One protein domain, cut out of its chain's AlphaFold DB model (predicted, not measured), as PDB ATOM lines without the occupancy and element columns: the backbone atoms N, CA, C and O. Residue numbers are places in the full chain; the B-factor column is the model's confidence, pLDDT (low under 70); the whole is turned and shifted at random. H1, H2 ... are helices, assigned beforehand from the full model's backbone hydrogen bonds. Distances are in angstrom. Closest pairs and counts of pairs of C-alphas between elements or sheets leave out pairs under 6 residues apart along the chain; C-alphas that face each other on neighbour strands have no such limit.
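AT A GLANCE: This is residues 4 to 65 of the 314 residues of an uncharacterized protein of Oceanospirillum sp. D5 (UniProt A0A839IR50). Five short helices make a small crossed assembly: H2 and H3 run roughly alongside each other in opposite ways with a gap between them, and H4 crosses both nearly at right angles on one side. H5 packs across the beginning of H4, and its far part reaches the beginning of H3, while H1 lies at the opposite end of the longest axis, near the beginning of H2 and away from the rest. The printed part has 62 residues, with five named helices in the order H1, H2, H3, H4, H5 and no named strand; the class is all helix. It is compact, with a radius of gyration of the C-alphas of 10.7 A, and elongated, with spans of 30 by 19 by 17 A.

HOW THE PARTS SIT: H2, residues 14 to 23, touches H4, residues 42 to 49, about perpendicular at 89 degrees; their closest C-alphas, those of Arg 18 and Ile 48, are 5.4 A apart. H2 is close to but not clearly touching H3, residues 28 to 37, at a shallow tilt of 24 degrees, opposite ways, with the closest C-alphas, of Ile 21 and Ile 31, 5.9 A apart. H3 and H4 are also close but not clearly touching, about perpendicular at 73 degrees, with the closest C-alphas, of Gly 35 and Leu 45, 7.1 A apart. H4 touches H5, residues 54 to 62, about perpendicular at 84 degrees, and the closest C-alphas, of Gln 43 and Ala 54, are 4.6 A apart. H3 and H5 only just touch, with 3 pairs of C-alphas within 8 A, the closest being Pro 28 and Phe 61 at 6.3 A; they stand at a steep tilt of 57 degrees, opposite ways. The helix packing is mostly crossed, with no shallow tilt among the three touching pairs. H1, residues 4 to 9, touches no helix but is near H2, with the C-alphas of Ser 4 and Ile 14 closest at 6.4 A; it is apart from H3, H4 and H5. H2 and H5 are apart too. In H1, H2, H3, H4 and H5 every O i to N i+4 pair is within hydrogen-bond range.

IN THESE COORDINATES: H2 and H3 are each 14.1 A from first to last C-alpha; C-alpha 14, where H2 begins, is at (202.467, 145.153, 108.446). H5 measures 12.3 A and ends with C-alpha 62 at (215.128, 150.909, 128.499). H4 measures 10.5 A and H1 9.2 A; H1 begins with C-alpha 4 at (198.140, 140.710, 110.202).

THE WHOLE: The two C-alphas farthest apart, those of Asp 5 and Gly 65, are 31.1 A apart. The printed part has no cut, and the four links between successive helices are tight, with 4 residues each. The mean pLDDT of the printed part is 84.9, and one residue, Glu 55, is under 70.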
ATOM      1  N   SER A   4     198.852 140.080 111.315       85.50
ATOM      2  CA  SER A   4     198.140 140.710 110.202       85.50
ATOM      3  C   SER A   4     196.676 140.992 110.531       85.50
ATOM      4  O   SER A   4     196.159 142.014 110.091       85.50
ATOM      5  N   ASP A   5     196.011 140.095 111.263       79.25
ATOM      6  CA  ASP A   5     194.615 140.288 111.667       79.25
ATOM      7  C   ASP A   5     194.519 141.414 112.703       79.25
ATOM      8  O   ASP A   5     193.700 142.311 112.542       79.25
ATOM      9  N   HIS A   6     195.426 141.440 113.686       79.62
ATOM     10  CA  HIS A   6     195.488 142.491 114.706       79.62
ATOM     11  C   HIS A   6     195.658 143.885 114.098       79.62
ATOM     12  O   HIS A   6     194.860 144.779 114.343       79.62
ATOM     13  N   LEU A   7     196.671 144.078 113.245       82.44
ATOM     14  CA  LEU A   7     196.924 145.383 112.623       82.44
ATOM     15  C   LEU A   7     195.756 145.850 111.736       82.44
ATOM     16  O   LEU A   7     195.525 147.052 111.593       82.44
ATOM     17  N   SER A   8     194.978 144.912 111.187       85.12
ATOM     18  CA  SER A   8     193.800 145.248 110.389       85.12
ATOM     19  C   SER A   8     192.673 145.892 111.207       85.12
ATOM     20  O   SER A   8     191.952 146.725 110.658       85.12
ATOM     21  N   GLU A   9     192.573 145.609 112.513       84.25
ATOM     22  CA  GLU A   9     191.634 146.286 113.428       84.25
ATOM     23  C   GLU A   9     191.934 147.789 113.529       84.25
ATOM     24  O   GLU A   9     191.027 148.609 113.666       84.25
ATOM     25  N   TYR A  10     193.202 148.161 113.341       84.50
ATOM     26  CA  TYR A  10     193.687 149.542 113.333       84.50
ATOM     27  C   TYR A  10     193.802 150.134 111.925       84.50
ATOM     28  O   TYR A  10     194.346 151.221 111.745       84.50
ATOM     29  N   SER A  11     193.276 149.442 110.907       93.75
ATOM     30  CA  SER A  11     193.330 149.877 109.506       93.75
ATOM     31  C   SER A  11     194.752 150.148 108.987       93.75
ATOM     32  O   SER A  11     194.935 151.017 108.134       93.75
ATOM     33  N   ILE A  12     195.751 149.398 109.470       93.75
ATOM     34  CA  ILE A  12     197.148 149.497 109.028       93.75
ATOM     35  C   ILE A  12     197.685 148.130 108.584       93.75
ATOM     36  O   ILE A  12     197.296 147.079 109.091       93.75
ATOM     37  N   THR A  13     198.588 148.119 107.609       96.81
ATOM     38  CA  THR A  13     199.284 146.905 107.162       96.81
ATOM     39  C   THR A  13     200.602 146.691 107.911       96.81
ATOM     40  O   THR A  13     201.216 147.634 108.406       96.81
ATOM     41  N   ILE A  14     201.118 145.452 107.917       94.88
ATOM     42  CA  ILE A  14     202.467 145.153 108.446       94.88
ATOM     43  C   ILE A  14     203.536 146.028 107.769       94.88
ATOM     44  O   ILE A  14     204.477 146.461 108.429       94.88
ATOM     45  N   SER A  15     203.396 146.307 106.467       96.88
ATOM     46  CA  SER A  15     204.358 147.139 105.731       96.88
ATOM     47  C   SER A  15     204.345 148.584 106.216       96.88
ATOM     48  O   SER A  15     205.406 149.141 106.457       96.88
ATOM     49  N   GLU A  16     203.166 149.178 106.395       96.94
ATOM     50  CA  GLU A  16     203.036 150.557 106.883       96.94
ATOM     51  C   GLU A  16     203.527 150.689 108.328       96.94
ATOM     52  O   GLU A  16     204.245 151.636 108.650       96.94
ATOM     53  N   ALA A  17     203.213 149.708 109.182       94.88
ATOM     54  CA  ALA A  17     203.728 149.653 110.545       94.88
ATOM     55  C   ALA A  17     205.263 149.533 110.562       94.88
ATOM     56  O   ALA A  17     205.938 150.258 111.291       94.88
ATOM     57  N   ARG A  18     205.836 148.673 109.710       96.81
ATOM     58  CA  ARG A  18     207.293 148.539 109.560       96.81
ATOM     59  C   ARG A  18     207.929 149.834 109.072       96.81
ATOM     60  O   ARG A  18     208.929 150.259 109.644       96.81
ATOM     61  N   ASP A  19     207.360 150.467 108.051       97.44
ATOM     62  CA  ASP A  19     207.873 151.720 107.494       97.44
ATOM     63  C   ASP A  19     207.876 152.836 108.548       97.44
ATOM     64  O   ASP A  19     208.848 153.595 108.634       97.44
ATOM     65  N   PHE A  20     206.843 152.899 109.396       96.88
ATOM     66  CA  PHE A  20     206.795 153.816 110.533       96.88
ATOM     67  C   PHE A  20     207.925 153.541 111.533       96.88
ATOM     68  O   PHE A  20     208.680 154.459 111.860       96.88
ATOM     69  N   ILE A  21     208.072 152.296 111.998       95.12
ATOM     70  CA  ILE A  21     209.083 151.930 113.004       95.12
ATOM     71  C   ILE A  21     210.492 152.212 112.469       95.12
ATOM     72  O   ILE A  21     211.294 152.861 113.138       95.12
ATOM     73  N   VAL A  22     210.792 151.792 111.238       94.56
ATOM     74  CA  VAL A  22     212.113 151.988 110.619       94.56
ATOM     75  C   VAL A  22     212.426 153.476 110.433       94.56
ATOM     76  O   VAL A  22     213.549 153.904 110.702       94.56
ATOM     77  N   SER A  23     211.443 154.283 110.026       96.00
ATOM     78  CA  SER A  23     211.627 155.733 109.849       96.00
ATOM     79  C   SER A  23     211.845 156.475 111.171       96.00
ATOM     80  O   SER A  23     212.458 157.542 111.174       96.00
ATOM     81  N   ASN A  24     211.384 155.905 112.287       94.38
ATOM     82  CA  ASN A  24     211.459 156.495 113.622       94.38
ATOM     83  C   ASN A  24     212.463 155.794 114.549       94.38
ATOM     84  O   ASN A  24     212.458 156.057 115.745       94.38
ATOM     85  N   ILE A  25     213.377 154.959 114.035       93.12
ATOM     86  CA  ILE A  25     214.314 154.175 114.869       93.12
ATOM     87  C   ILE A  25     215.236 155.029 115.764       93.12
ATOM     88  O   ILE A  25     215.768 154.550 116.761       93.12
ATOM     89  N   GLY A  26     215.425 156.309 115.432       89.50
ATOM     90  CA  GLY A  26     216.148 157.278 116.268       89.50
ATOM     91  C   GLY A  26     215.277 158.034 117.280       89.50
ATOM     92  O   GLY A  26     215.793 158.896 117.986       89.50
ATOM     93  N   ASN A  27     213.972 157.763 117.320       92.38
ATOM     94  CA  ASN A  27     212.991 158.420 118.175       92.38
ATOM     95  C   ASN A  27     212.127 157.367 118.900       92.38
ATOM     96  O   ASN A  27     210.999 157.085 118.487       92.38
ATOM     97  N   PRO A  28     212.649 156.779 119.990       87.44
ATOM     98  CA  PRO A  28     211.976 155.695 120.701       87.44
ATOM     99  C   PRO A  28     210.633 156.140 121.301       87.44
ATOM    100  O   PRO A  28     209.713 155.339 121.384       87.44
ATOM    101  N   GLY A  29     210.451 157.426 121.625       81.75
ATOM    102  CA  GLY A  29     209.158 157.944 122.089       81.75
ATOM    103  C   GLY A  29     208.039 157.815 121.046       81.75
ATOM    104  O   GLY A  29     206.924 157.444 121.394       81.75
ATOM    105  N   GLU A  30     208.336 158.049 119.764       88.75
ATOM    106  CA  GLU A  30     207.355 157.914 118.674       88.75
ATOM    107  C   GLU A  30     207.002 156.449 118.405       88.75
ATOM    108  O   GLU A  30     205.837 156.120 118.184       88.75
ATOM    109  N   ILE A  31     207.991 155.550 118.461       92.19
ATOM    110  CA  ILE A  31     207.751 154.107 118.316       92.19
ATOM    111  C   ILE A  31     206.927 153.591 119.494       92.19
ATOM    112  O   ILE A  31     206.001 152.812 119.280       92.19
ATOM    113  N   LEU A  32     207.208 154.064 120.711       83.56
ATOM    114  CA  LEU A  32     206.400 153.773 121.886       83.56
ATOM    115  C   LEU A  32     204.961 154.245 121.657       83.56
ATOM    116  O   LEU A  32     204.052 153.428 121.668       83.56
ATOM    117  N   SER A  33     204.729 155.523 121.347       81.06
ATOM    118  CA  SER A  33     203.384 156.052 121.059       81.06
ATOM    119  C   SER A  33     202.652 155.297 119.942       81.06
ATOM    120  O   SER A  33     201.439 155.083 120.024       81.06
ATOM    121  N   PHE A  34     203.367 154.856 118.910       86.12
ATOM    122  CA  PHE A  34     202.812 154.030 117.843       86.12
ATOM    123  C   PHE A  34     202.432 152.630 118.324       86.12
ATOM    124  O   PHE A  34     201.292 152.217 118.124       86.12
ATOM    125  N   GLY A  35     203.347 151.931 119.000       82.94
ATOM    126  CA  GLY A  35     203.090 150.624 119.602       82.94
ATOM    127  C   GLY A  35     201.885 150.668 120.529       82.94
ATOM    128  O   GLY A  35     200.986 149.842 120.422       82.94
ATOM    129  N   ARG A  36     201.799 151.733 121.325       75.00
ATOM    130  CA  ARG A  36     200.686 152.014 122.226       75.00
ATOM    131  C   ARG A  36     199.358 152.228 121.491       75.00
ATOM    132  O   ARG A  36     198.377 151.548 121.755       75.00
ATOM    133  N   SER A  37     199.318 153.118 120.501       75.19
ATOM    134  CA  SER A  37     198.082 153.410 119.747       75.19
ATOM    135  C   SER A  37     197.558 152.246 118.896       75.19
ATOM    136  O   SER A  37     196.375 152.238 118.560       75.19
ATOM    137  N   HIS A  38     198.412 151.274 118.574       78.06
ATOM    138  CA  HIS A  38     198.069 150.088 117.780       78.06
ATOM    139  C   HIS A  38     198.094 148.801 118.605       78.06
ATOM    140  O   HIS A  38     198.030 147.708 118.043       78.06
ATOM    141  N   ASN A  39     198.199 148.926 119.929       71.38
ATOM    142  CA  ASN A  39     198.134 147.818 120.865       71.38
ATOM    143  C   ASN A  39     199.135 146.688 120.561       71.38
ATOM    144  O   ASN A  39     198.785 145.512 120.479       71.38
ATOM    145  N   LEU A  40     200.381 147.070 120.285       77.31
ATOM    146  CA  LEU A  40     201.441 146.158 119.877       77.31
ATOM    147  C   LEU A  40     202.237 145.710 121.093       77.31
ATOM    148  O   LEU A  40     202.822 146.529 121.797       77.31
ATOM    149  N   THR A  41     202.342 144.400 121.291       74.88
ATOM    150  CA  THR A  41     203.296 143.852 122.259       74.88
ATOM    151  C   THR A  41     204.730 144.062 121.768       74.88
ATOM    152  O   THR A  41     204.972 144.283 120.575       74.88
ATOM    153  N   ALA A  42     205.713 143.936 122.659       77.31
ATOM    154  CA  ALA A  42     207.117 143.989 122.260       77.31
ATOM    155  C   ALA A  42     207.469 142.895 121.241       77.31
ATOM    156  O   ALA A  42     208.230 143.134 120.304       77.31
ATOM    157  N   GLN A  43     206.847 141.717 121.361       78.31
ATOM    158  CA  GLN A  43     206.991 140.655 120.369       78.31
ATOM    159  C   GLN A  43     206.385 141.055 119.017       78.31
ATOM    160  O   GLN A  43     206.987 140.797 117.980       78.31
ATOM    161  N   MET A  44     205.240 141.742 118.998       84.38
ATOM    162  CA  MET A  44     204.652 142.241 117.751       84.38
ATOM    163  C   MET A  44     205.518 143.325 117.112       84.38
ATOM    164  O   MET A  44     205.697 143.307 115.899       84.38
ATOM    165  N   LEU A  45     206.115 144.233 117.892       87.94
ATOM    166  CA  LEU A  45     207.101 145.180 117.363       87.94
ATOM    167  C   LEU A  45     208.330 144.472 116.788       87.94
ATOM    168  O   LEU A  45     208.798 144.850 115.713       87.94
ATOM    169  N   ALA A  46     208.826 143.438 117.471       86.00
ATOM    170  CA  ALA A  46     209.939 142.628 116.994       86.00
ATOM    171  C   ALA A  46     209.604 141.949 115.653       86.00
ATOM    172  O   ALA A  46     210.384 142.029 114.699       86.00
ATOM    173  N   ASP A  47     208.407 141.368 115.549       88.69
ATOM    174  CA  ASP A  47     207.900 140.725 114.337       88.69
ATOM    175  C   ASP A  47     207.691 141.738 113.193       88.69
ATOM    176  O   ASP A  47     208.029 141.464 112.034       88.69
ATOM    177  N   ILE A  48     207.170 142.934 113.501       93.31
ATOM    178  CA  ILE A  48     206.981 144.010 112.522       93.31
ATOM    179  C   ILE A  48     208.334 144.508 112.021       93.31
ATOM    180  O   ILE A  48     208.497 144.611 110.808       93.31
ATOM    181  N   TYR A  49     209.306 144.789 112.891       91.19
ATOM    182  CA  TYR A  49     210.629 145.277 112.481       91.19
ATOM    183  C   TYR A  49     211.383 144.227 111.649       91.19
ATOM    184  O   TYR A  49     211.890 144.531 110.567       91.19
ATOM    185  N   GLY A  50     211.339 142.968 112.091       83.12
ATOM    186  CA  GLY A  50     212.070 141.850 111.503       83.12
ATOM    187  C   GLY A  50     213.499 141.761 112.044       83.12
ATOM    188  O   GLY A  50     214.221 142.751 112.068       83.12
ATOM    189  N   ASP A  51     213.906 140.558 112.451       77.81
ATOM    190  CA  ASP A  51     215.225 140.228 113.025       77.81
ATOM    191  C   ASP A  51     215.489 140.729 114.463       77.81
ATOM    192  O   ASP A  51     216.643 140.884 114.865       77.81
ATOM    193  N   LEU A  52     214.435 140.924 115.263       82.88
ATOM    194  CA  LEU A  52     214.528 141.164 116.709       82.88
ATOM    195  C   LEU A  52     213.721 140.123 117.496       82.88
ATOM    196  O   LEU A  52     212.868 139.427 116.941       82.88
ATOM    197  N   ASN A  53     213.973 140.039 118.800       77.38
ATOM    198  CA  ASN A  53     213.090 139.410 119.783       77.38
ATOM    199  C   ASN A  53     212.542 140.467 120.767       77.38
ATOM    200  O   ASN A  53     213.014 141.606 120.774       77.38
ATOM    201  N   ALA A  54     211.559 140.100 121.595       71.50
ATOM    202  CA  ALA A  54     210.959 141.015 122.573       71.50
ATOM    203  C   ALA A  54     211.987 141.630 123.549       71.50
ATOM    204  O   ALA A  54     211.963 142.831 123.781       71.50
ATOM    205  N   GLU A  55     212.965 140.852 124.030       69.31
ATOM    206  CA  GLU A  55     214.013 141.329 124.952       69.31
ATOM    207  C   GLU A  55     214.870 142.453 124.340       69.31
ATOM    208  O   GLU A  55     215.235 143.424 125.007       69.31
ATOM    209  N   GLN A  56     215.165 142.361 123.041       78.50
ATOM    210  CA  GLN A  56     215.882 143.403 122.307       78.50
ATOM    211  C   GLN A  56     215.031 144.660 122.105       78.50
ATOM    212  O   GLN A  56     215.579 145.761 122.062       78.50
ATOM    213  N   VAL A  57     213.710 144.505 121.988       81.44
ATOM    214  CA  VAL A  57     212.774 145.632 121.944       81.44
ATOM    215  C   VAL A  57     212.713 146.320 123.310       81.44
ATOM    216  O   VAL A  57     212.833 147.539 123.354       81.44
ATOM    217  N   HIS A  58     212.639 145.574 124.417       74.31
ATOM    218  CA  HIS A  58     212.677 146.156 125.768       74.31
ATOM    219  C   HIS A  58     213.981 146.916 125.999       74.31
ATOM    220  O   HIS A  58     213.951 148.095 126.332       74.31
ATOM    221  N   SER A  59     215.118 146.289 125.679       75.44
ATOM    222  CA  SER A  59     216.439 146.916 125.807       75.44
ATOM    223  C   SER A  59     216.531 148.240 125.035       75.44
ATOM    224  O   SER A  59     217.128 149.200 125.512       75.44
ATOM    225  N   TYR A  60     215.912 148.314 123.850       84.06
ATOM    226  CA  TYR A  60     215.875 149.533 123.042       84.06
ATOM    227  C   TYR A  60     215.123 150.686 123.729       84.06
ATOM    228  O   TYR A  60     215.556 151.837 123.637       84.06
ATOM    229  N   PHE A  61     214.015 150.398 124.413       82.12
ATOM    230  CA  PHE A  61     213.261 151.412 125.152       82.12
ATOM    231  C   PHE A  61     213.916 151.741 126.502       82.12
ATOM    232  O   PHE A  61     214.053 152.925 126.825       82.12
ATOM    233  N   ASP A  62     214.429 150.742 127.220       78.00
ATOM    234  CA  ASP A  62     215.128 150.909 128.499       78.00
ATOM    235  C   ASP A  62     216.357 151.815 128.369       78.00
ATOM    236  O   ASP A  62     216.556 152.728 129.176       78.00
ATOM    237  N   ASP A  63     217.151 151.635 127.307       79.19
ATOM    238  CA  ASP A  63     218.308 152.486 126.999       79.19
ATOM    239  C   ASP A  63     217.910 153.957 126.769       79.19
ATOM    240  O   ASP A  63     218.713 154.875 126.968       79.19
ATOM    241  N   ALA A  64     216.658 154.198 126.370       73.94
ATOM    242  CA  ALA A  64     216.075 155.524 126.209       73.94
ATOM    243  C   ALA A  64     215.391 156.054 127.485       73.94
ATOM    244  O   ALA A  64     214.853 157.163 127.468       73.94
ATOM    245  N   GLY A  65     215.411 155.292 128.585       75.81
ATOM    246  CA  GLY A  65     214.678 155.598 129.814       75.81
ATOM    247  C   GLY A  65     213.160 155.521 129.638       75.81
ATOM    248  O   GLY A  65     212.426 156.203 130.355       75.81
TER     249      GLY A  65